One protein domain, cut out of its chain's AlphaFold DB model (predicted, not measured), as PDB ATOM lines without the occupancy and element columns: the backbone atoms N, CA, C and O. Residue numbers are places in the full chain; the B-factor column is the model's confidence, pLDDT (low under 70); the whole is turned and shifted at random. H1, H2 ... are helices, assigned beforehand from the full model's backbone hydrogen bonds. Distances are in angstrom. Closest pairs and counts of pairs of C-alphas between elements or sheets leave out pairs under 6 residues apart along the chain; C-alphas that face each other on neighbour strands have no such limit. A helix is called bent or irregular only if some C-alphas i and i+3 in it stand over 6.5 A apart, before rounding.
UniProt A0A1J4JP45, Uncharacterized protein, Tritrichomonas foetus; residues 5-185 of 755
ATOM      1  N   PHE A   5     120.500 235.441 238.561       90.62
ATOM      2  CA  PHE A   5     121.289 235.548 237.334       90.62
ATOM      3  C   PHE A   5     120.409 235.583 236.077       90.62
ATOM      4  O   PHE A   5     120.592 236.458 235.227       90.62
ATOM      5  N   LEU A   6     119.415 234.694 235.971       88.62
ATOM      6  CA  LEU A   6     118.459 234.704 234.857       88.62
ATOM      7  C   LEU A   6     117.589 235.962 234.869       88.62
ATOM      8  O   LEU A   6     117.365 236.558 233.817       88.62
ATOM      9  N   ARG A   7     117.147 236.405 236.052       88.31
ATOM     10  CA  ARG A   7     116.370 237.641 236.207       88.31
ATOM     11  C   ARG A   7     117.163 238.866 235.749       88.31
ATOM     12  O   ARG A   7     116.625 239.704 235.032       88.31
ATOM     13  N   ASP A   8     118.432 238.962 236.130       88.62
ATOM     14  CA  ASP A   8     119.292 240.084 235.754       88.62
ATOM     15  C   ASP A   8     119.633 240.051 234.258       88.62
ATOM     16  O   ASP A   8     119.589 241.088 233.592       88.62
ATOM     17  N   SER A   9     119.892 238.861 233.711       90.69
ATOM     18  CA  SER A   9     120.125 238.649 232.276       90.69
ATOM     19  C   SER A   9     118.897 239.007 231.438       90.69
ATOM     20  O   SER A   9     119.006 239.645 230.393       90.69
ATOM     21  N   TRP A  10     117.709 238.645 231.921       88.06
ATOM     22  CA  TRP A  10     116.427 238.998 231.320       88.06
ATOM     23  C   TRP A  10     116.166 240.508 231.353       88.06
ATOM     24  O   TRP A  10     115.864 241.107 230.323       88.06
ATOM     25  N   ASN A  11     116.337 241.145 232.516       88.81
ATOM     26  CA  ASN A  11     116.111 242.584 232.685       88.81
ATOM     27  C   ASN A  11     117.037 243.425 231.797       88.81
ATOM     28  O   ASN A  11     116.634 244.476 231.304       88.81
ATOM     29  N   ARG A  12     118.269 242.949 231.573       88.75
ATOM     30  CA  ARG A  12     119.249 243.580 230.678       88.75
ATOM     31  C   ARG A  12     119.048 243.236 229.203       88.75
ATOM     32  O   ARG A  12     119.699 243.858 228.373       88.75
ATOM     33  N   ARG A  13     118.166 242.279 228.883       86.81
ATOM     34  CA  ARG A  13     117.968 241.723 227.533       86.81
ATOM     35  C   ARG A  13     119.294 241.340 226.877       86.81
ATOM     36  O   ARG A  13     119.586 241.776 225.765       86.81
ATOM     37  N   LEU A  14     120.118 240.588 227.607       91.75
ATOM     38  CA  LEU A  14     121.420 240.181 227.095       91.75
ATOM     39  C   LEU A  14     121.259 239.392 225.786       91.75
ATOM     40  O   LEU A  14     120.423 238.494 225.712       91.75
ATOM     41  N   PRO A  15     122.060 239.681 224.755       91.25
ATOM     42  CA  PRO A  15     122.186 238.790 223.613       91.25
ATOM     43  C   PRO A  15     122.643 237.396 224.061       91.25
ATOM     44  O   PRO A  15     123.446 237.265 224.987       91.25
ATOM     45  N   LYS A  16     122.192 236.342 223.370       88.44
ATOM     46  CA  LYS A  16     122.523 234.947 223.723       88.44
ATOM     47  C   LYS A  16     124.030 234.662 223.840       88.44
ATOM     48  O   LYS A  16     124.433 233.853 224.669       88.44
ATOM     49  N   GLN A  17     124.866 235.349 223.055       89.75
ATOM     50  CA  GLN A  17     126.326 235.200 223.119       89.75
ATOM     51  C   GLN A  17     126.918 235.838 224.381       89.75
ATOM     52  O   GLN A  17     127.724 235.211 225.064       89.75
ATOM     53  N   ASP A  18     126.458 237.034 224.750       92.12
ATOM     54  CA  ASP A  18     126.893 237.710 225.978       92.12
ATOM     55  C   ASP A  18     126.423 236.945 227.221       92.12
ATOM     56  O   ASP A  18     127.146 236.836 228.212       92.12
ATOM     57  N   PHE A  19     125.227 236.351 227.150       93.94
ATOM     58  CA  PHE A  19     124.728 235.432 228.168       93.94
ATOM     59  C   PHE A  19     125.645 234.212 228.327       93.94
ATOM     60  O   PHE A  19     126.056 233.906 229.444       93.94
ATOM     61  N   LEU A  20     126.023 233.551 227.225       91.50
ATOM     62  CA  LEU A  20     126.925 232.397 227.249       91.50
ATOM     63  C   LEU A  20     128.297 232.738 227.849       91.50
ATOM     64  O   LEU A  20     128.818 231.955 228.643       91.50
ATOM     65  N   ILE A  21     128.873 233.890 227.489       92.44
ATOM     66  CA  ILE A  21     130.157 234.361 228.033       92.44
ATOM     67  C   ILE A  21     130.056 234.501 229.553       92.44
ATOM     68  O   ILE A  21     130.840 233.897 230.281       92.44
ATOM     69  N   LEU A  22     129.029 235.202 230.042       91.25
ATOM     70  CA  LEU A  22     128.820 235.375 231.480       91.25
ATOM     71  C   LEU A  22     128.551 234.054 232.202       91.25
ATOM     72  O   LEU A  22     128.931 233.920 233.364       91.25
ATOM     73  N   VAL A  23     127.905 233.085 231.542       91.75
ATOM     74  CA  VAL A  23     127.718 231.751 232.116       91.75
ATOM     75  C   VAL A  23     129.062 231.034 232.267       91.75
ATOM     76  O   VAL A  23     129.364 230.551 233.355       91.75
ATOM     77  N   LYS A  24     129.890 231.023 231.212       89.75
ATOM     78  CA  LYS A  24     131.222 230.392 231.212       89.75
ATOM     79  C   LYS A  24     132.183 231.030 232.220       89.75
ATOM     80  O   LYS A  24     133.029 230.336 232.770       89.75
ATOM     81  N   GLU A  25     132.056 232.331 232.466       90.12
ATOM     82  CA  GLU A  25     132.892 233.059 233.429       90.12
ATOM     83  C   GLU A  25     132.477 232.841 234.890       90.12
ATOM     84  O   GLU A  25     133.319 232.925 235.783       90.12
ATOM     85  N   LYS A  26     131.184 232.608 235.156       87.25
ATOM     86  CA  LYS A  26     130.634 232.617 236.525       87.25
ATOM     87  C   LYS A  26     130.269 231.254 237.088       87.25
ATOM     88  O   LYS A  26     130.164 231.143 238.309       87.25
ATOM     89  N   PHE A  27     130.032 230.255 236.246       89.81
ATOM     90  CA  PHE A  27     129.500 228.967 236.678       89.81
ATOM     91  C   PHE A  27     130.432 227.818 236.296       89.81
ATOM     92  O   PHE A  27     130.970 227.765 235.193       89.81
ATOM     93  N   ASP A  28     130.598 226.877 237.223       88.50
ATOM     94  CA  ASP A  28     131.204 225.573 236.967       88.50
ATOM     95  C   ASP A  28     130.187 224.623 236.302       88.50
ATOM     96  O   ASP A  28     128.997 224.923 236.206       88.50
ATOM     97  N   GLN A  29     130.633 223.442 235.860       84.69
ATOM     98  CA  GLN A  29     129.758 222.472 235.185       84.69
ATOM     99  C   GLN A  29     128.534 222.067 236.025       84.69
ATOM    100  O   GLN A  29     127.442 221.938 235.469       84.69
ATOM    101  N   SER A  30     128.682 221.910 237.348       86.44
ATOM    102  CA  SER A  30     127.558 221.543 238.223       86.44
ATOM    103  C   SER A  30     126.501 222.651 238.276       86.44
ATOM    104  O   SER A  30     125.304 222.392 238.136       86.44
ATOM    105  N   SER A  31     126.937 223.909 238.376       88.31
ATOM    106  CA  SER A  31     126.029 225.051 238.393       88.31
ATOM    107  C   SER A  31     125.414 225.334 237.023       88.31
ATOM    108  O   SER A  31     124.284 225.816 236.960       88.31
ATOM    109  N   ILE A  32     126.109 225.007 235.928       90.38
ATOM    110  CA  ILE A  32     125.552 225.068 234.569       90.38
ATOM    111  C   ILE A  32     124.438 224.032 234.400       90.38
ATOM    112  O   ILE A  32     123.378 224.376 233.887       90.38
ATOM    113  N   SER A  33     124.627 222.800 234.879       88.06
ATOM    114  CA  SER A  33     123.575 221.772 234.857       88.06
ATOM    115  C   SER A  33     122.342 222.198 235.670       88.06
ATOM    116  O   SER A  33     121.217 222.111 235.181       88.06
ATOM    117  N   ASN A  34     122.541 222.799 236.850       89.56
ATOM    118  CA  ASN A  34     121.441 223.388 237.625       89.56
ATOM    119  C   ASN A  34     120.746 224.538 236.874       89.56
ATOM    120  O   ASN A  34     119.525 224.672 236.923       89.56
ATOM    121  N   LEU A  35     121.508 225.380 236.169       91.81
ATOM    122  CA  LEU A  35     120.960 226.470 235.361       91.81
ATOM    123  C   LEU A  35     120.126 225.945 234.181       91.81
ATOM    124  O   LEU A  35     119.076 226.514 233.890       91.81
ATOM    125  N   ILE A  36     120.576 224.861 233.544       91.75
ATOM    126  CA  ILE A  36     119.845 224.137 232.497       91.75
ATOM    127  C   ILE A  36     118.527 223.602 233.063       91.75
ATOM    128  O   ILE A  36     117.487 223.908 232.497       91.75
ATOM    129  N   SER A  37     118.542 222.928 234.216       89.56
ATOM    130  CA  SER A  37     117.322 222.418 234.866       89.56
ATOM    131  C   SER A  37     116.308 223.527 235.191       89.56
ATOM    132  O   SER A  37     115.120 223.395 234.909       89.56
ATOM    133  N   ILE A  38     116.766 224.688 235.676       90.88
ATOM    134  CA  ILE A  38     115.884 225.847 235.904       90.88
ATOM    135  C   ILE A  38     115.292 226.366 234.582       90.88
ATOM    136  O   ILE A  38     114.136 226.797 234.535       90.88
ATOM    137  N   LEU A  39     116.077 226.372 233.503       91.62
ATOM    138  CA  LEU A  39     115.593 226.766 232.181       91.62
ATOM    139  C   LEU A  39     114.641 225.728 231.582       91.62
ATOM    140  O   LEU A  39     113.710 226.143 230.898       91.62
ATOM    141  N   GLU A  40     114.810 224.435 231.866       91.94
ATOM    142  CA  GLU A  40     113.856 223.383 231.495       91.94
ATOM    143  C   GLU A  40     112.483 223.675 232.109       91.94
ATOM    144  O   GLU A  40     111.493 223.761 231.382       91.94
ATOM    145  N   ASP A  41     112.421 223.962 233.412       89.69
ATOM    146  CA  ASP A  41     111.167 224.323 234.086       89.69
ATOM    147  C   ASP A  41     110.498 225.544 233.436       89.69
ATOM    148  O   ASP A  41     109.299 225.531 233.148       89.69
ATOM    149  N   ILE A  42     111.275 226.592 233.141       89.44
ATOM    150  CA  ILE A  42     110.767 227.830 232.527       89.44
ATOM    151  C   ILE A  42     110.304 227.593 231.081       89.44
ATOM    152  O   ILE A  42     109.289 228.152 230.654       89.44
ATOM    153  N   CYS A  43     111.043 226.787 230.318       90.00
ATOM    154  CA  CYS A  43     110.793 226.548 228.897       90.00
ATOM    155  C   CYS A  43     109.747 225.454 228.640       90.00
ATOM    156  O   CYS A  43     109.262 225.342 227.514       90.00
ATOM    157  N   SER A  44     109.366 224.676 229.657       88.12
ATOM    158  CA  SER A  44     108.323 223.643 229.574       88.12
ATOM    159  C   SER A  44     106.902 224.197 229.390       88.12
ATOM    160  O   SER A  44     106.009 223.488 228.927       88.12
ATOM    161  N   ILE A  45     106.682 225.474 229.722       86.81
ATOM    162  CA  ILE A  45     105.378 226.147 229.639       86.81
ATOM    163  C   ILE A  45     104.954 226.286 228.167       86.81
ATOM    164  O   ILE A  45     105.791 226.492 227.298       86.81
ATOM    165  N   SER A  46     103.651 226.234 227.871       73.38
ATOM    166  CA  SER A  46     103.098 226.220 226.501       73.38
ATOM    167  C   SER A  46     103.448 227.424 225.613       73.38
ATOM    168  O   SER A  46     103.371 227.309 224.395       73.38
ATOM    169  N   ASN A  47     103.836 228.565 226.195       77.50
ATOM    170  CA  ASN A  47     104.296 229.762 225.481       77.50
ATOM    171  C   ASN A  47     105.514 230.361 226.200       77.50
ATOM    172  O   ASN A  47     105.392 231.384 226.886       77.50
ATOM    173  N   PRO A  48     106.685 229.716 226.099       82.94
ATOM    174  CA  PRO A  48     107.879 230.204 226.758       82.94
ATOM    175  C   PRO A  48     108.367 231.470 226.051       82.94
ATOM    176  O   PRO A  48     108.146 231.671 224.853       82.94
ATOM    177  N   SER A  49     109.029 232.360 226.788       86.12
ATOM    178  CA  SER A  49     109.562 233.564 226.156       86.12
ATOM    179  C   SER A  49     110.667 233.210 225.152       86.12
ATOM    180  O   SER A  49     111.574 232.459 225.523       86.12
ATOM    181  N   PRO A  50     110.682 233.823 223.951       85.75
ATOM    182  CA  PRO A  50     111.745 233.618 222.970       85.75
ATOM    183  C   PRO A  50     113.150 233.839 223.537       85.75
ATOM    184  O   PRO A  50     114.045 233.057 223.254       85.75
ATOM    185  N   LEU A  51     113.339 234.839 224.406       87.56
ATOM    186  CA  LEU A  51     114.655 235.136 224.979       87.56
ATOM    187  C   LEU A  51     115.124 234.052 225.971       87.56
ATOM    188  O   LEU A  51     116.307 233.728 226.000       87.56
ATOM    189  N   PHE A  52     114.220 233.431 226.741       90.31
ATOM    190  CA  PHE A  52     114.593 232.282 227.584       90.31
ATOM    191  C   PHE A  52     114.858 231.027 226.757       90.31
ATOM    192  O   PHE A  52     115.760 230.269 227.098       90.31
ATOM    193  N   ILE A  53     114.140 230.846 225.648       88.56
ATOM    194  CA  ILE A  53     114.420 229.779 224.683       88.56
ATOM    195  C   ILE A  53     115.778 229.990 224.006       88.56
ATOM    196  O   ILE A  53     116.504 229.024 223.820       88.56
ATOM    197  N   GLU A  54     116.170 231.227 223.696       88.75
ATOM    198  CA  GLU A  54     117.506 231.533 223.170       88.75
ATOM    199  C   GLU A  54     118.613 231.260 224.196       88.75
ATOM    200  O   GLU A  54     119.651 230.706 223.837       88.75
ATOM    201  N   TYR A  55     118.395 231.606 225.470       91.94
ATOM    202  CA  TYR A  55     119.318 231.273 226.561       91.94
ATOM    203  C   TYR A  55     119.425 229.767 226.786       91.94
ATOM    204  O   TYR A  55     120.519 229.248 226.988       91.94
ATOM    205  N   PHE A  56     118.302 229.054 226.726       91.38
ATOM    206  CA  PHE A  56     118.291 227.603 226.822       91.38
ATOM    207  C   PHE A  56     119.001 226.975 225.619       91.38
ATOM    208  O   PHE A  56     119.914 226.176 225.797       91.38
ATOM    209  N   GLY A  57     118.686 227.421 224.403       88.94
ATOM    210  CA  GLY A  57     119.283 226.931 223.164       88.94
ATOM    211  C   GLY A  57     120.792 227.126 223.090       88.94
ATOM    212  O   GLY A  57     121.495 226.179 222.758       88.94
ATOM    213  N   ILE A  58     121.318 228.300 223.460       88.62
ATOM    214  CA  ILE A  58     122.772 228.539 223.433       88.62
ATOM    215  C   ILE A  58     123.524 227.696 224.476       88.62
ATOM    216  O   ILE A  58     124.672 227.314 224.241       88.62
ATOM    217  N   LEU A  59     122.889 227.375 225.613       89.94
ATOM    218  CA  LEU A  59     123.459 226.454 226.599       89.94
ATOM    219  C   LEU A  59     123.410 225.010 226.108       89.94
ATOM    220  O   LEU A  59     124.420 224.326 226.223       89.94
ATOM    221  N   VAL A  60     122.299 224.569 225.511       88.38
ATOM    222  CA  VAL A  60     122.202 223.231 224.912       88.38
ATOM    223  C   VAL A  60     123.236 223.067 223.796       88.38
ATOM    224  O   VAL A  60     123.961 222.085 223.813       88.38
ATOM    225  N   GLU A  61     123.404 224.054 222.908       85.81
ATOM    226  CA  GLU A  61     124.424 224.042 221.841       85.81
ATOM    227  C   GLU A  61     125.864 223.894 222.370       85.81
ATOM    228  O   GLU A  61     126.716 223.343 221.680       85.81
ATOM    229  N   ASN A  62     126.164 224.411 223.568       85.94
ATOM    230  CA  ASN A  62     127.524 224.435 224.126       85.94
ATOM    231  C   ASN A  62     127.780 223.366 225.201       85.94
ATOM    232  O   ASN A  62     128.938 223.085 225.508       85.94
ATOM    233  N   PHE A  63     126.729 222.794 225.790       87.12
ATOM    234  CA  PHE A  63     126.792 221.869 226.924       87.12
ATOM    235  C   PHE A  63     125.847 220.672 226.718       87.12
ATOM    236  O   PHE A  63     125.041 220.337 227.589       87.12
ATOM    237  N   LEU A  64     125.952 220.008 225.562       82.81
ATOM    238  CA  LEU A  64     125.083 218.890 225.154       82.81
ATOM    239  C   LEU A  64     125.062 217.731 226.154       82.81
ATOM    240  O   LEU A  64     123.988 217.243 226.501       82.81
ATOM    241  N   ILE A  65     126.236 217.347 226.668       84.00
ATOM    242  CA  ILE A  65     126.396 216.263 227.652       84.00
ATOM    243  C   ILE A  65     125.566 216.521 228.918       84.00
ATOM    244  O   ILE A  65     125.028 215.585 229.496       84.00
ATOM    245  N   LEU A  66     125.458 217.787 229.337       84.81
ATOM    246  CA  LEU A  66     124.748 218.206 230.553       84.81
ATOM    247  C   LEU A  66     123.262 218.514 230.311       84.81
ATOM    248  O   LEU A  66     122.580 218.948 231.239       84.81
ATOM    249  N   SER A  67     122.790 218.382 229.069       87.25
ATOM    250  CA  SER A  67     121.440 218.758 228.653       87.25
ATOM    251  C   SER A  67     120.773 217.642 227.851       87.25
ATOM    252  O   SER A  67     120.312 216.651 228.414       87.25
ATOM    253  N   LEU A  68     120.732 217.774 226.525       86.69
ATOM    254  CA  LEU A  68     119.966 216.903 225.645       86.69
ATOM    255  C   LEU A  68     120.497 215.461 225.623       86.69
ATOM    256  O   LEU A  68     119.707 214.537 225.430       86.69
ATOM    257  N   ALA A  69     121.794 215.233 225.857       86.50
ATOM    258  CA  ALA A  69     122.329 213.879 226.009       86.50
ATOM    259  C   ALA A  69     121.867 213.209 227.315       86.50
ATOM    260  O   ALA A  69     121.673 212.000 227.341       86.50
ATOM    261  N   SER A  70     121.678 213.984 228.386       86.31
ATOM    262  CA  SER A  70     121.343 213.495 229.729       86.31
ATOM    263  C   SER A  70     119.860 213.619 230.083       86.31
ATOM    264  O   SER A  70     119.510 213.528 231.258       86.31
ATOM    265  N   ILE A  71     118.992 213.870 229.099       88.81
ATOM    266  CA  ILE A  71     117.557 214.040 229.330       88.81
ATOM    267  C   ILE A  71     116.953 212.787 229.977       88.81
ATOM    268  O   ILE A  71     117.171 211.656 229.532       88.81
ATOM    269  N   ASP A  72     116.135 213.000 231.001       87.25
ATOM    270  CA  ASP A  72     115.385 211.942 231.649       87.25
ATOM    271  C   ASP A  72     113.938 211.915 231.125       87.25
ATOM    272  O   ASP A  72     113.101 212.778 231.401       87.25
ATOM    273  N   PHE A  73     113.641 210.866 230.359       87.75
ATOM    274  CA  PHE A  73     112.331 210.631 229.754       87.75
ATOM    275  C   PHE A  73     111.236 210.212 230.753       87.75
ATOM    276  O   PHE A  73     110.109 209.968 230.324       87.75
ATOM    277  N   PHE A  74     111.530 210.111 232.053       87.06
ATOM    278  CA  PHE A  74     110.519 209.965 233.104       87.06
ATOM    279  C   PHE A  74     109.934 211.312 233.562       87.06
ATOM    280  O   PHE A  74     108.911 211.318 234.250       87.06
ATOM    281  N   TYR A  75     110.534 212.444 233.171       87.31
ATOM    282  CA  TYR A  75     110.066 213.782 233.539       87.31
ATOM    283  C   TYR A  75     109.452 214.530 232.344       87.31
ATOM    284  O   TYR A  75     110.154 215.085 231.494       87.31
ATOM    285  N   ASP A  76     108.119 214.633 232.326       85.56
ATOM    286  CA  ASP A  76     107.352 215.322 231.270       85.56
ATOM    287  C   ASP A  76     107.757 216.795 231.077       85.56
ATOM    288  O   ASP A  76     107.683 217.330 229.966       85.56
ATOM    289  N   THR A  77     108.220 217.451 232.147       88.25
ATOM    290  CA  THR A  77     108.716 218.833 232.118       88.25
ATOM    291  C   THR A  77     109.910 218.977 231.178       88.25
ATOM    292  O   THR A  77     109.921 219.879 230.340       88.25
ATOM    293  N   GLN A  78     110.877 218.055 231.249       90.12
ATOM    294  CA  GLN A  78     112.053 218.078 230.377       90.12
ATOM    295  C   GLN A  78     111.654 217.811 228.927       90.12
ATOM    296  O   GLN A  78     112.013 218.578 228.034       90.12
ATOM    297  N   ILE A  79     110.836 216.781 228.686       89.06
ATOM    298  CA  ILE A  79     110.339 216.447 227.341       89.06
ATOM    299  C   ILE A  79     109.627 217.656 226.713       89.06
ATOM    300  O   ILE A  79     109.827 217.957 225.533       89.06
ATOM    301  N   SER A  80     108.826 218.383 227.493       88.44
ATOM    302  CA  SER A  80     108.122 219.591 227.043       88.44
ATOM    303  C   SER A  80     109.074 220.751 226.756       88.44
ATOM    304  O   SER A  80     108.950 221.404 225.719       88.44
ATOM    305  N   ALA A  81     110.069 220.975 227.616       89.44
ATOM    306  CA  ALA A  81     111.062 222.029 227.432       89.44
ATOM    307  C   ALA A  81     111.901 221.828 226.165       89.44
ATOM    308  O   ALA A  81     112.019 222.742 225.345       89.44
ATOM    309  N   TYR A  82     112.441 220.621 225.962       90.44
ATOM    310  CA  TYR A  82     113.232 220.299 224.773       90.44
ATOM    311  C   TYR A  82     112.378 220.276 223.502       90.44
ATOM    312  O   TYR A  82     112.847 220.699 222.448       90.44
ATOM    313  N   PHE A  83     111.111 219.863 223.576       89.44
ATOM    314  CA  PHE A  83     110.203 219.956 222.433       89.44
ATOM    315  C   PHE A  83     109.936 221.408 222.019       89.44
ATOM    316  O   PHE A  83     110.009 221.737 220.832       89.44
ATOM    317  N   ASN A  84     109.683 222.293 222.988       88.19
ATOM    318  CA  ASN A  84     109.514 223.723 222.736       88.19
ATOM    319  C   ASN A  84     110.792 224.343 222.159       88.19
ATOM    320  O   ASN A  84     110.717 225.110 221.195       88.19
ATOM    321  N   LEU A  85     111.960 223.956 222.684       88.94
ATOM    322  CA  LEU A  85     113.255 224.356 222.142       88.94
ATOM    323  C   LEU A  85     113.404 223.926 220.676       88.94
ATOM    324  O   LEU A  85     113.678 224.768 219.829       88.94
ATOM    325  N   ILE A  86     113.160 222.655 220.345       88.50
ATOM    326  CA  ILE A  86     113.270 222.138 218.969       88.50
ATOM    327  C   ILE A  86     112.280 222.846 218.028       88.50
ATOM    328  O   ILE A  86     112.624 223.206 216.901       88.50
ATOM    329  N   SER A  87     111.052 223.096 218.489       83.19
ATOM    330  CA  SER A  87     110.011 223.763 217.698       83.19
ATOM    331  C   SER A  87     110.384 225.202 217.304       83.19
ATOM    332  O   SER A  87     110.042 225.644 216.194       83.19
ATOM    333  N   LEU A  88     111.081 225.919 218.194       79.56
ATOM    334  CA  LEU A  88     111.385 227.350 218.074       79.56
ATOM    335  C   LEU A  88     112.815 227.645 217.587       79.56
ATOM    336  O   LEU A  88     113.005 228.593 216.833       79.56
ATOM    337  N   TYR A  89     113.794 226.827 217.978       72.50
ATOM    338  CA  TYR A  89     115.233 226.999 217.719       72.50
ATOM    339  C   TYR A  89     115.754 226.102 216.568       72.50
ATOM    340  O   TYR A  89     116.882 226.253 216.118       72.50
ATOM    341  N   ASN A  90     114.896 225.206 216.058       71.94
ATOM    342  CA  ASN A  90     114.937 224.564 214.737       71.94
ATOM    343  C   ASN A  90     116.297 223.990 214.260       71.94
ATOM    344  O   ASN A  90     116.853 223.096 214.893       71.94
ATOM    345  N   GLU A  91     116.764 224.412 213.082       70.19
ATOM    346  CA  GLU A  91     117.897 223.863 212.336       70.19
ATOM    347  C   GLU A  91     119.258 224.277 212.911       70.19
ATOM    348  O   GLU A  91     120.261 223.651 212.577       70.19
ATOM    349  N   THR A  92     119.317 225.290 213.787       78.75
ATOM    350  CA  THR A  92     120.594 225.785 214.326       78.75
ATOM    351  C   THR A  92     121.126 224.966 215.492       78.75
ATOM    352  O   THR A  92     122.338 224.923 215.679       78.75
ATOM    353  N   LEU A  93     120.241 224.263 216.211       82.12
ATOM    354  CA  LEU A  93     120.554 223.541 217.450       82.12
ATOM    355  C   LEU A  93     121.739 222.573 217.314       82.12
ATOM    356  O   LEU A  93     122.507 222.400 218.254       82.12
ATOM    357  N   PHE A  94     121.890 221.954 216.141       86.00
ATOM    358  CA  PHE A  94     122.929 220.960 215.888       86.00
ATOM    359  C   PHE A  94     124.101 221.490 215.063       86.00
ATOM    360  O   PHE A  94     125.022 220.732 214.804       86.00
ATOM    361  N   ASN A  95     124.126 222.758 214.644       80.44
ATOM    362  CA  ASN A  95     125.149 223.246 213.705       80.44
ATOM    363  C   ASN A  95     126.574 223.250 214.280       80.44
ATOM    364  O   ASN A  95     127.529 223.155 213.515       80.44
ATOM    365  N   ASN A  96     126.714 223.336 215.606       80.19
ATOM    366  CA  ASN A  96     128.010 223.375 216.294       80.19
ATOM    367  C   ASN A  96     128.427 222.018 216.894       80.19
ATOM    368  O   ASN A  96     129.456 221.938 217.562       80.19
ATOM    369  N   CYS A  97     127.629 220.964 216.695       84.31
ATOM    370  CA  CYS A  97     127.917 219.630 217.216       84.31
ATOM    371  C   CYS A  97     129.069 218.960 216.463       84.31
ATOM    372  O   CYS A  97     129.166 219.060 215.234       84.31
ATOM    373  N   ASN A  98     129.883 218.197 217.189       85.06
ATOM    374  CA  ASN A  98     131.013 217.467 216.639       85.06
ATOM    375  C   ASN A  98     130.549 216.113 216.093       85.06
ATOM    376  O   ASN A  98     130.241 215.177 216.835       85.06
ATOM    377  N   ILE A  99     130.552 215.973 214.767       85.75
ATOM    378  CA  ILE A  99     130.384 214.662 214.132       85.75
ATOM    379  C   ILE A  99     131.512 213.740 214.611       85.75
ATOM    380  O   ILE A  99     132.667 214.149 214.659       85.75
ATOM    381  N   GLY A 100     131.165 212.505 214.983       82.94
ATOM    382  CA  GLY A 100     132.097 211.538 215.570       82.94
ATOM    383  C   GLY A 100     132.042 211.438 217.098       82.94
ATOM    384  O   GLY A 100     132.607 210.501 217.658       82.94
ATOM    385  N   SER A 101     131.336 212.350 217.778       88.81
ATOM    386  CA  SER A 101     131.068 212.261 219.218       88.81
ATOM    387  C   SER A 101     129.877 211.341 219.505       88.81
ATOM    388  O   SER A 101     128.796 211.517 218.936       88.81
ATOM    389  N   LYS A 102     130.055 210.377 220.420       90.25
ATOM    390  CA  LYS A 102     128.956 209.518 220.891       90.25
ATOM    391  C   LYS A 102     127.850 210.345 221.549       90.25
ATOM    392  O   LYS A 102     126.681 210.094 221.282       90.25
ATOM    393  N   ASP A 103     128.211 211.340 222.355       89.81
ATOM    394  CA  ASP A 103     127.248 212.148 223.108       89.81
ATOM    395  C   ASP A 103     126.425 213.068 222.196       89.81
ATOM    396  O   ASP A 103     125.227 213.261 222.417       89.81
ATOM    397  N   ASP A 104     127.028 213.582 221.120       90.75
ATOM    398  CA  ASP A 104     126.318 214.419 220.145       90.75
ATOM    399  C   ASP A 104     125.380 213.566 219.275       90.75
ATOM    400  O   ASP A 104     124.248 213.968 218.992       90.75
ATOM    401  N   ALA A 105     125.805 212.349 218.914       92.44
ATOM    402  CA  ALA A 105     124.949 211.371 218.244       92.44
ATOM    403  C   ALA A 105     123.779 210.924 219.147       92.44
ATOM    404  O   ALA A 105     122.631 210.870 218.700       92.44
ATOM    405  N   HIS A 106     124.046 210.678 220.436       93.94
ATOM    406  CA  HIS A 106     123.030 210.364 221.445       93.94
ATOM    407  C   HIS A 106     122.039 211.523 221.624       93.94
ATOM    408  O   HIS A 106     120.827 211.316 221.641       93.94
ATOM    409  N   SER A 107     122.531 212.765 221.658       91.75
ATOM    410  CA  SER A 107     121.699 213.973 221.715       91.75
ATOM    411  C   SER A 107     120.772 214.096 220.502       91.75
ATOM    412  O   SER A 107     119.594 214.420 220.653       91.75
ATOM    413  N   ALA A 108     121.264 213.796 219.295       93.12
ATOM    414  CA  ALA A 108     120.443 213.802 218.083       93.12
ATOM    415  C   ALA A 108     119.315 212.749 218.140       93.12
ATOM    416  O   ALA A 108     118.172 213.038 217.764       93.12
ATOM    417  N   LEU A 109     119.602 211.556 218.681       94.38
ATOM    418  CA  LEU A 109     118.594 210.527 218.958       94.38
ATOM    419  C   LEU A 109     117.593 210.961 220.034       94.38
ATOM    420  O   LEU A 109     116.393 210.724 219.881       94.38
ATOM    421  N   ASN A 110     118.051 211.631 221.091       94.00
ATOM    422  CA  ASN A 110     117.180 212.172 222.130       94.00
ATOM    423  C   ASN A 110     116.253 213.256 221.589       94.00
ATOM    424  O   ASN A 110     115.066 213.214 221.891       94.00
ATOM    425  N   ALA A 111     116.725 214.154 220.719       92.38
ATOM    426  CA  ALA A 111     115.848 215.111 220.040       92.38
ATOM    427  C   ALA A 111     114.750 214.412 219.224       92.38
ATOM    428  O   ALA A 111     113.582 214.809 219.291       92.38
ATOM    429  N   LEU A 112     115.095 213.344 218.493       93.38
ATOM    430  CA  LEU A 112     114.107 212.538 217.773       93.38
ATOM    431  C   LEU A 112     113.105 211.905 218.746       93.38
ATOM    432  O   LEU A 112     111.895 212.022 218.555       93.38
ATOM    433  N   ARG A 113     113.590 211.274 219.820       93.38
ATOM    434  CA  ARG A 113     112.749 210.619 220.827       93.38
ATOM    435  C   ARG A 113     111.841 211.609 221.565       93.38
ATOM    436  O   ARG A 113     110.682 211.280 221.790       93.38
ATOM    437  N   VAL A 114     112.313 212.818 221.870       91.94
ATOM    438  CA  VAL A 114     111.508 213.917 222.436       91.94
ATOM    439  C   VAL A 114     110.361 214.276 221.499       91.94
ATOM    440  O   VAL A 114     109.217 214.364 221.938       91.94
ATOM    441  N   CYS A 115     110.631 214.412 220.197       90.62
ATOM    442  CA  CYS A 115     109.578 214.667 219.215       90.62
ATOM    443  C   CYS A 115     108.559 213.519 219.157       90.62
ATOM    444  O   CYS A 115     107.366 213.769 219.014       90.62
ATOM    445  N   LEU A 116     109.010 212.267 219.282       89.94
ATOM    446  CA  LEU A 116     108.151 211.076 219.239       89.94
ATOM    447  C   LEU A 116     107.327 210.861 220.520       89.94
ATOM    448  O   LEU A 116     106.259 210.255 220.449       89.94
ATOM    449  N   ALA A 117     107.802 211.346 221.670       87.00
ATOM    450  CA  ALA A 117     107.135 211.212 222.966       87.00
ATOM    451  C   ALA A 117     105.941 212.173 223.146       87.00
ATOM    452  O   ALA A 117     105.159 212.022 224.082       87.00
ATOM    453  N   GLN A 118     105.785 213.157 222.259       81.88
ATOM    454  CA  GLN A 118     104.845 214.259 222.437       81.88
ATOM    455  C   GLN A 118     103.409 213.957 222.002       81.88
ATOM    456  O   GLN A 118     103.139 213.206 221.062       81.88
ATOM    457  N   SER A 119     102.468 214.606 222.689       71.19
ATOM    458  CA  SER A 119     101.033 214.551 222.405       71.19
ATOM    459  C   SER A 119     100.485 215.973 222.221       71.19
ATOM    460  O   SER A 119     100.745 216.817 223.073       71.19
ATOM    461  N   PRO A 120      99.708 216.269 221.155       76.38
ATOM    462  CA  PRO A 120      99.135 215.350 220.165       76.38
ATOM    463  C   PRO A 120     100.093 214.961 219.022       76.38
ATOM    464  O   PRO A 120     100.807 215.795 218.464       76.38
ATOM    465  N   LYS A 121     100.005 213.696 218.574       79.38
ATOM    466  CA  LYS A 121     100.874 213.116 217.526       79.38
ATOM    467  C   LYS A 121     100.831 213.837 216.167       79.38
ATOM    468  O   LYS A 121     101.745 213.693 215.364       79.38
ATOM    469  N   GLN A 122      99.790 214.629 215.904       77.56
ATOM    470  CA  GLN A 122      99.590 215.352 214.640       77.56
ATOM    471  C   GLN A 122     100.628 216.459 214.390       77.56
ATOM    472  O   GLN A 122     100.857 216.831 213.242       77.56
ATOM    473  N   ILE A 123     101.257 216.986 215.446       80.69
ATOM    474  CA  ILE A 123     102.241 218.079 215.350       80.69
ATOM    475  C   ILE A 123     103.653 217.532 215.065       80.69
ATOM    476  O   ILE A 123     104.491 218.233 214.498       80.69
ATOM    477  N   ILE A 124     103.899 216.255 215.383       84.69
ATOM    478  CA  ILE A 124     105.212 215.600 215.272       84.69
ATOM    479  C   ILE A 124     105.834 215.773 213.875       84.69
ATOM    480  O   ILE A 124     106.980 216.222 213.806       84.69
ATOM    481  N   PRO A 125     105.127 215.519 212.752       84.44
ATOM    482  CA  PRO A 125     105.730 215.634 211.423       84.44
ATOM    483  C   PRO A 125     106.203 217.050 211.112       84.44
ATOM    484  O   PRO A 125     107.284 217.230 210.568       84.44
ATOM    485  N   GLN A 126     105.432 218.069 211.502       83.25
ATOM    486  CA  GLN A 126     105.775 219.470 211.242       83.25
ATOM    487  C   GLN A 126     107.074 219.877 211.942       83.25
ATOM    488  O   GLN A 126     107.865 220.636 211.385       83.25
ATOM    489  N   ILE A 127     107.294 219.367 213.154       84.56
ATOM    490  CA  ILE A 127     108.480 219.675 213.953       84.56
ATOM    491  C   ILE A 127     109.678 218.853 213.486       84.56
ATOM    492  O   ILE A 127     110.750 219.421 213.282       84.56
ATOM    493  N   LEU A 128     109.496 217.561 213.195       87.00
ATOM    494  CA  LEU A 128     110.549 216.745 212.584       87.00
ATOM    495  C   LEU A 128     111.018 217.342 211.253       87.00
ATOM    496  O   LEU A 128     112.219 217.430 211.017       87.00
ATOM    497  N   MET A 129     110.099 217.853 210.424       84.88
ATOM    498  CA  MET A 129     110.442 218.534 209.170       84.88
ATOM    499  C   MET A 129     111.294 219.797 209.364       84.88
ATOM    500  O   MET A 129     111.973 220.198 208.421       84.88
ATOM    501  N   LYS A 130     111.262 220.444 210.537       84.56
ATOM    502  CA  LYS A 130     112.168 221.559 210.863       84.56
ATOM    503  C   LYS A 130     113.558 221.050 211.234       84.56
ATOM    504  O   LYS A 130     114.544 221.649 210.828       84.56
ATOM    505  N   LEU A 131     113.623 219.946 211.973       86.25
ATOM    506  CA  LEU A 131     114.866 219.374 212.479       86.25
ATOM    507  C   LEU A 131     115.718 218.751 211.362       86.25
ATOM    508  O   LEU A 131     116.913 219.016 211.267       86.25
ATOM    509  N   ILE A 132     115.086 218.011 210.444       88.25
ATOM    510  CA  ILE A 132     115.770 217.345 209.319       88.25
ATOM    511  C   ILE A 132     116.295 218.311 208.243       88.25
ATOM    512  O   ILE A 132     116.907 217.869 207.274       88.25
ATOM    513  N   ARG A 133     116.051 219.623 208.379       85.94
ATOM    514  CA  ARG A 133     116.664 220.648 207.516       85.94
ATOM    515  C   ARG A 133     118.147 220.841 207.810       85.94
ATOM    516  O   ARG A 133     118.881 221.254 206.918       85.94
ATOM    517  N   SER A 134     118.592 220.519 209.025       88.00
ATOM    518  CA  SER A 134     120.009 220.553 209.375       88.00
ATOM    519  C   SER A 134     120.719 219.327 208.796       88.00
ATOM    520  O   SER A 134     120.444 218.189 209.182       88.00
ATOM    521  N   SER A 135     121.667 219.551 207.883       87.44
ATOM    522  CA  SER A 135     122.534 218.487 207.366       87.44
ATOM    523  C   SER A 135     123.357 217.845 208.483       87.44
ATOM    524  O   SER A 135     123.496 216.623 208.503       87.44
ATOM    525  N   ASN A 136     123.826 218.640 209.454       89.69
ATOM    526  CA  ASN A 136     124.583 218.136 210.599       89.69
ATOM    527  C   ASN A 136     123.734 217.188 211.455       89.69
ATOM    528  O   ASN A 136     124.207 216.125 211.845       89.69
ATOM    529  N   TYR A 137     122.455 217.511 211.671       91.25
ATOM    530  CA  TYR A 137     121.527 216.617 212.367       91.25
ATOM    531  C   TYR A 137     121.354 215.272 211.648       91.25
ATOM    532  O   TYR A 137     121.425 214.223 212.287       91.25
ATOM    533  N   LEU A 138     121.171 215.281 210.322       91.94
ATOM    534  CA  LEU A 138     121.057 214.047 209.534       91.94
ATOM    535  C   LEU A 138     122.316 213.177 209.653       91.94
ATOM    536  O   LEU A 138     122.212 211.961 209.805       91.94
ATOM    537  N   ILE A 139     123.495 213.801 209.637       92.31
ATOM    538  CA  ILE A 139     124.769 213.099 209.801       92.31
ATOM    539  C   ILE A 139     124.917 212.532 211.222       92.31
ATOM    540  O   ILE A 139     125.340 211.390 211.365       92.31
ATOM    541  N   LEU A 140     124.551 213.282 212.268       92.81
ATOM    542  CA  LEU A 140     124.597 212.814 213.663       92.81
ATOM    543  C   LEU A 140     123.630 211.655 213.924       92.81
ATOM    544  O   LEU A 140     123.947 210.712 214.646       92.81
ATOM    545  N   ILE A 141     122.455 211.692 213.297       93.31
ATOM    546  CA  ILE A 141     121.533 210.562 213.317       93.31
ATOM    547  C   ILE A 141     122.148 209.344 212.633       93.31
ATOM    548  O   ILE A 141     122.102 208.252 213.202       93.31
ATOM    549  N   ALA A 142     122.747 209.506 211.451       92.12
ATOM    550  CA  ALA A 142     123.400 208.397 210.765       92.12
ATOM    551  C   ALA A 142     124.572 207.840 211.595       92.12
ATOM    552  O   ALA A 142     124.692 206.625 211.751       92.12
ATOM    553  N   SER A 143     125.392 208.708 212.197       93.25
ATOM    554  CA  SER A 143     126.554 208.317 213.005       93.25
ATOM    555  C   SER A 143     126.178 207.556 214.276       93.25
ATOM    556  O   SER A 143     126.944 206.696 214.716       93.25
ATOM    557  N   SER A 144     124.975 207.773 214.820       92.75
ATOM    558  CA  SER A 144     124.467 207.008 215.965       92.75
ATOM    559  C   SER A 144     124.391 205.496 215.701       92.75
ATOM    560  O   SER A 144     124.562 204.708 216.628       92.75
ATOM    561  N   ARG A 145     124.258 205.067 214.436       89.62
ATOM    562  CA  ARG A 145     124.303 203.647 214.040       89.62
ATOM    563  C   ARG A 145     125.647 202.990 214.345       89.62
ATOM    564  O   ARG A 145     125.701 201.789 214.604       89.62
ATOM    565  N   LEU A 146     126.720 203.780 214.312       88.69
ATOM    566  CA  LEU A 146     128.084 203.344 214.588       88.69
ATOM    567  C   LEU A 146     128.483 203.604 216.048       88.69
ATOM    568  O   LEU A 146     129.104 202.744 216.669       88.69
ATOM    569  N   LEU A 147     128.141 204.782 216.578       90.12
ATOM    570  CA  LEU A 147     128.636 205.288 217.865       90.12
ATOM    571  C   LEU A 147     127.729 204.948 219.061       90.12
ATOM    572  O   LEU A 147     128.227 204.815 220.179       90.12
ATOM    573  N   ASP A 148     126.416 204.799 218.848       90.75
ATOM    574  CA  ASP A 148     125.427 204.554 219.908       90.75
ATOM    575  C   ASP A 148     124.291 203.612 219.472       90.75
ATOM    576  O   ASP A 148     123.089 203.880 219.557       90.75
ATOM    577  N   ARG A 149     124.716 202.468 218.942       88.62
ATOM    578  CA  ARG A 149     123.879 201.546 218.176       88.62
ATOM    579  C   ARG A 149     122.707 200.949 218.952       88.62
ATOM    580  O   ARG A 149     121.610 200.834 218.403       88.62
ATOM    581  N   ASP A 150     122.921 200.553 220.204       90.94
ATOM    582  CA  ASP A 150     121.869 199.940 221.022       90.94
ATOM    583  C   ASP A 150     120.732 200.927 221.272       90.94
ATOM    584  O   ASP A 150     119.553 200.584 221.152       90.94
ATOM    585  N   TYR A 151     121.082 202.187 221.531       93.50
ATOM    586  CA  TYR A 151     120.099 203.237 221.719       93.50
ATOM    587  C   TYR A 151     119.398 203.609 220.408       93.50
ATOM    588  O   TYR A 151     118.173 203.750 220.389       93.50
ATOM    589  N   TRP A 152     120.127 203.651 219.286       93.88
ATOM    590  CA  TRP A 152     119.521 203.803 217.959       93.88
ATOM    591  C   TRP A 152     118.448 202.732 217.692       93.88
ATOM    592  O   TRP A 152     117.347 203.079 217.261       93.88
ATOM    593  N   LYS A 153     118.705 201.452 218.015       91.12
ATOM    594  CA  LYS A 153     117.715 200.362 217.863       91.12
ATOM    595  C   LYS A 153     116.447 200.625 218.685       91.12
ATOM    596  O   LYS A 153     115.338 200.408 218.188       91.12
ATOM    597  N   VAL A 154     116.591 201.130 219.914       93.50
ATOM    598  CA  VAL A 154     115.458 201.512 220.777       93.50
ATOM    599  C   VAL A 154     114.644 202.641 220.143       93.50
ATOM    600  O   VAL A 154     113.424 202.521 220.017       93.50
ATOM    601  N   VAL A 155     115.296 203.714 219.692       93.19
ATOM    602  CA  VAL A 155     114.603 204.867 219.095       93.19
ATOM    603  C   VAL A 155     113.964 204.505 217.747       93.19
ATOM    604  O   VAL A 155     112.838 204.926 217.486       93.19
ATOM    605  N   LYS A 156     114.607 203.666 216.919       92.19
ATOM    606  CA  LYS A 156     114.037 203.154 215.655       92.19
ATOM    607  C   LYS A 156     112.758 202.356 215.907       92.19
ATOM    608  O   LYS A 156     111.779 202.539 215.188       92.19
ATOM    609  N   LYS A 157     112.721 201.535 216.963       92.56
ATOM    610  CA  LYS A 157     111.500 200.827 217.375       92.56
ATOM    611  C   LYS A 157     110.378 201.804 217.746       92.56
ATOM    612  O   LYS A 157     109.287 201.690 217.202       92.56
ATOM    613  N   ILE A 158     110.665 202.807 218.583       92.56
ATOM    614  CA  ILE A 158     109.681 203.838 218.965       92.56
ATOM    615  C   ILE A 158     109.149 204.570 217.724       92.56
ATOM    616  O   ILE A 158     107.946 204.777 217.587       92.56
ATOM    617  N   TYR A 159     110.033 204.942 216.798       92.12
ATOM    618  CA  TYR A 159     109.644 205.590 215.548       92.12
ATOM    619  C   TYR A 159     108.696 204.713 214.715       92.12
ATOM    620  O   TYR A 159     107.675 205.205 214.231       92.12
ATOM    621  N   ASN A 160     109.005 203.419 214.585       89.44
ATOM    622  CA  ASN A 160     108.181 202.456 213.853       89.44
ATOM    623  C   ASN A 160     106.813 202.217 214.508       89.44
ATOM    624  O   ASN A 160     105.851 201.962 213.787       89.44
ATOM    625  N   ASP A 161     106.713 202.338 215.835       88.56
ATOM    626  CA  ASP A 161     105.449 202.236 216.574       88.56
ATOM    627  C   ASP A 161     104.594 203.513 216.431       88.56
ATOM    628  O   ASP A 161     103.363 203.457 216.397       88.56
ATOM    629  N   VAL A 162     105.228 204.690 216.356       87.81
ATOM    630  CA  VAL A 162     104.532 205.986 216.237       87.81
ATOM    631  C   VAL A 162     104.112 206.293 214.796       87.81
ATOM    632  O   VAL A 162     103.054 206.891 214.606       87.81
ATOM    633  N   GLN A 163     104.926 205.909 213.809       86.38
ATOM    634  CA  GLN A 163     104.747 206.177 212.373       86.38
ATOM    635  C   GLN A 163     104.340 207.631 212.059       86.38
ATOM    636  O   GLN A 163     103.275 207.869 211.480       86.38
ATOM    637  N   PRO A 164     105.175 208.629 212.408       84.44
ATOM    638  CA  PRO A 164     104.765 210.035 212.387       84.44
ATOM    639  C   PRO A 164     104.261 210.505 211.012       84.44
ATOM    640  O   PRO A 164     103.317 211.286 210.936       84.44
ATOM    641  N   PHE A 165     104.828 209.995 209.916       85.38
ATOM    642  CA  PHE A 165     104.501 210.442 208.559       85.38
ATOM    643  C   PHE A 165     103.410 209.627 207.838       85.38
ATOM    644  O   PHE A 165     103.077 209.976 206.710       85.38
ATOM    645  N   ALA A 166     102.813 208.593 208.452       81.56
ATOM    646  CA  ALA A 166     101.889 207.675 207.761       81.56
ATOM    647  C   ALA A 166     100.677 208.367 207.101       81.56
ATOM    648  O   ALA A 166     100.228 207.947 206.041       81.56
ATOM    649  N   ASN A 167     100.177 209.450 207.709       76.25
ATOM    650  CA  ASN A 167      99.017 210.214 207.232       76.25
ATOM    651  C   ASN A 167      99.346 211.697 206.968       76.25
ATOM    652  O   ASN A 167      98.444 212.536 206.948       76.25
ATOM    653  N   TYR A 168     100.628 212.048 206.828       77.38
ATOM    654  CA  TYR A 168     101.061 213.436 206.667       77.38
ATOM    655  C   TYR A 168     101.413 213.733 205.200       77.38
ATOM    656  O   TYR A 168     102.256 213.035 204.636       77.38
ATOM    657  N   PRO A 169     100.828 214.767 204.563       74.69
ATOM    658  CA  PRO A 169     101.223 215.160 203.216       74.69
ATOM    659  C   PRO A 169     102.661 215.692 203.242       74.69
ATOM    660  O   PRO A 169     102.949 216.726 203.842       74.69
ATOM    661  N   ILE A 170     103.584 214.965 202.612       75.56
ATOM    662  CA  ILE A 170     105.010 215.297 202.644       75.56
ATOM    663  C   ILE A 170     105.268 216.508 201.739       75.56
ATOM    664  O   ILE A 170     105.435 216.378 200.529       75.56
ATOM    665  N   SER A 171     105.341 217.697 202.340       67.69
ATOM    666  CA  SER A 171     105.616 218.950 201.622       67.69
ATOM    667  C   SER A 171     107.036 219.040 201.047       67.69
ATOM    668  O   SER A 171     107.267 219.826 200.134       67.69
ATOM    669  N   TYR A 172     107.989 218.249 201.562       74.44
ATOM    670  CA  TYR A 172     109.383 218.221 201.093       74.44
ATOM    671  C   TYR A 172     109.889 216.775 200.929       74.44
ATOM    672  O   TYR A 172     110.589 216.263 201.807       74.44
ATOM    673  N   PRO A 173     109.551 216.103 199.813       78.62
ATOM    674  CA  PRO A 173     109.867 214.688 199.600       78.62
ATOM    675  C   PRO A 173     111.360 214.359 199.688       78.62
ATOM    676  O   PRO A 173     111.720 213.356 200.291       78.62
ATOM    677  N   LEU A 174     112.233 215.228 199.164       77.88
ATOM    678  CA  LEU A 174     113.685 215.009 199.177       77.88
ATOM    679  C   LEU A 174     114.282 215.046 200.592       77.88
ATOM    680  O   LEU A 174     115.132 214.229 200.918       77.88
ATOM    681  N   LEU A 175     113.827 215.962 201.457       79.94
ATOM    682  CA  LEU A 175     114.299 216.037 202.847       79.94
ATOM    683  C   LEU A 175     113.845 214.819 203.652       79.94
ATOM    684  O   LEU A 175     114.619 214.263 204.427       79.94
ATOM    685  N   TYR A 176     112.601 214.392 203.435       84.19
ATOM    686  CA  TYR A 176     112.085 213.176 204.041       84.19
ATOM    687  C   TYR A 176     112.866 211.940 203.578       84.19
ATOM    688  O   TYR A 176     113.241 211.134 204.419       84.19
ATOM    689  N   GLN A 177     113.188 211.835 202.283       83.69
ATOM    690  CA  GLN A 177     114.043 210.771 201.747       83.69
ATOM    691  C   GLN A 177     115.454 210.786 202.352       83.69
ATOM    692  O   GLN A 177     115.996 209.738 202.673       83.69
ATOM    693  N   SER A 178     116.058 211.959 202.562       84.56
ATOM    694  CA  SER A 178     117.365 212.047 203.230       84.56
ATOM    695  C   SER A 178     117.300 211.592 204.691       84.56
ATOM    696  O   SER A 178     118.226 210.948 205.176       84.56
ATOM    697  N   PHE A 179     116.204 211.896 205.394       89.06
ATOM    698  CA  PHE A 179     115.969 211.406 206.752       89.06
ATOM    699  C   PHE A 179     115.707 209.899 206.791       89.06
ATOM    700  O   PHE A 179     116.275 209.212 207.641       89.06
ATOM    701  N   THR A 180     114.876 209.372 205.883       87.38
ATOM    702  CA  THR A 180     114.636 207.926 205.795       87.38
ATOM    703  C   THR A 180     115.946 207.213 205.516       87.38
ATOM    704  O   THR A 180     116.269 206.278 206.236       87.38
ATOM    705  N   HIS A 181     116.759 207.742 204.603       87.94
ATOM    706  CA  HIS A 181     118.079 207.205 204.309       87.94
ATOM    707  C   HIS A 181     118.986 207.201 205.547       87.94
ATOM    708  O   HIS A 181     119.508 206.164 205.938       87.94
ATOM    709  N   ALA A 182     119.109 208.341 206.232       88.12
ATOM    710  CA  ALA A 182     119.978 208.486 207.401       88.12
ATOM    711  C   ALA A 182     119.545 207.652 208.622       88.12
ATOM    712  O   ALA A 182     120.398 207.156 209.360       88.12
ATOM    713  N   PHE A 183     118.238 207.513 208.871       90.19
ATOM    714  CA  PHE A 183     117.715 206.914 210.106       90.19
ATOM    715  C   PHE A 183     117.068 205.543 209.925       90.19
ATOM    716  O   PHE A 183     117.291 204.655 210.754       90.19
ATOM    717  N   ILE A 184     116.305 205.343 208.851       84.44
ATOM    718  CA  ILE A 184     115.421 204.187 208.654       84.44
ATOM    719  C   ILE A 184     116.077 203.123 207.776       84.44
ATOM    720  O   ILE A 184     116.143 201.970 208.197       84.44
ATOM    721  N   ASP A 185     116.567 203.512 206.598       81.38
ATOM    722  CA  ASP A 185     116.991 202.600 205.539       81.38
ATOM    723  C   ASP A 185     118.232 201.823 205.964       81.38
ATOM    724  O   ASP A 185     119.207 202.401 206.444       81.38
TER     725      ASP A 185
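What this domain is: This is residues 5 to 185 of the 755 residues of an uncharacterized protein of Tritrichomonas foetus (UniProt A0A1J4JP45). The chain is wound in stacked turns of helices: H1 and H2 at one end, then the hairpin of H3 and H4, then the kinked H5, then H6 with H7, and H8, H9 and H10 at the other end. H5 and H6 lie in the middle, and each touches four other helices. The printed part has 181 residues with ten named helices, H1 to H10 in order, and no named strand; its class is all helix. It is compact, with a radius of gyration of the C-alphas of 16.1 A and spans of 47 by 32 by 30 A.

How they stand to each other: Start at H1, residues 5 to 11, close but not clearly touching H2, residues 16 to 26; their closest C-alphas, of Ser 9 and Phe 19, are 7.0 A apart. H2 touches H4, residues 50 to 62, at a steep tilt of 58 degrees; look at their closest C-alphas, Lys 16 and Tyr 55, 5.6 A. H3, residues 29 to 43, forms a hairpin with H4, closest at C-alphas 39 and 56, 6.1 A. With residues 40 to 43 alone, H3 touches H5, residues 76 to 92, about perpendicular at 87 degrees; closest are C-alphas 43 and 81, 4.8 A. H5 has a kink of 51 degrees near residue 86 and is irregular, with C-alphas 88 and 91 9.4 A apart. With residues 79 to 86 alone, H5 touches H6, residues 102 to 117; closest are C-alphas 79 and 114, 5.6 A. H6 and H7, residues 121 to 131, form a hairpin, closest at C-alphas 115 and 124, 6.0 A; H7 is only just irregular, with C-alphas 122 and 125 6.9 A apart. H6 touches H8, residues 135 to 147, closest at C-alphas 105 and 140, 4.8 A, and H9, residues 149 to 162, at a shallow tilt of 15 degrees, closest at C-alphas 113 and 155, 6.3 A. H10, residues 173 to 184, touches H8 at a shallow tilt of 18 degrees, closest at C-alphas 142 and 182, 4.8 A. O i to N i+4 pairs are within hydrogen-bond range throughout H1, H2, H3, H4, H6, H9 and H10, and in 11 of 13 in H5, 4 of 7 in H7 and 7 of 9 in H8.

Where its parts are: Find C-alpha 5 at (121.289, 235.548, 237.334), where H1 begins. H5 starts at C-alpha 76, (107.352, 215.322, 231.270), and spans 23.9 A; H6 spans 22.0 A and H3 20.4 A. H10 ends at C-alpha 184, (115.421, 204.187, 208.654).

The domain as a whole: The C-alphas farthest apart, of Lys 26 and Asn 167, are 48.6 A apart. The printed part has no cut, and its one long link is H4 to H5, residues 63 to 75. Mean pLDDT of the printed part is 87.2; Ser 171 alone is under 70.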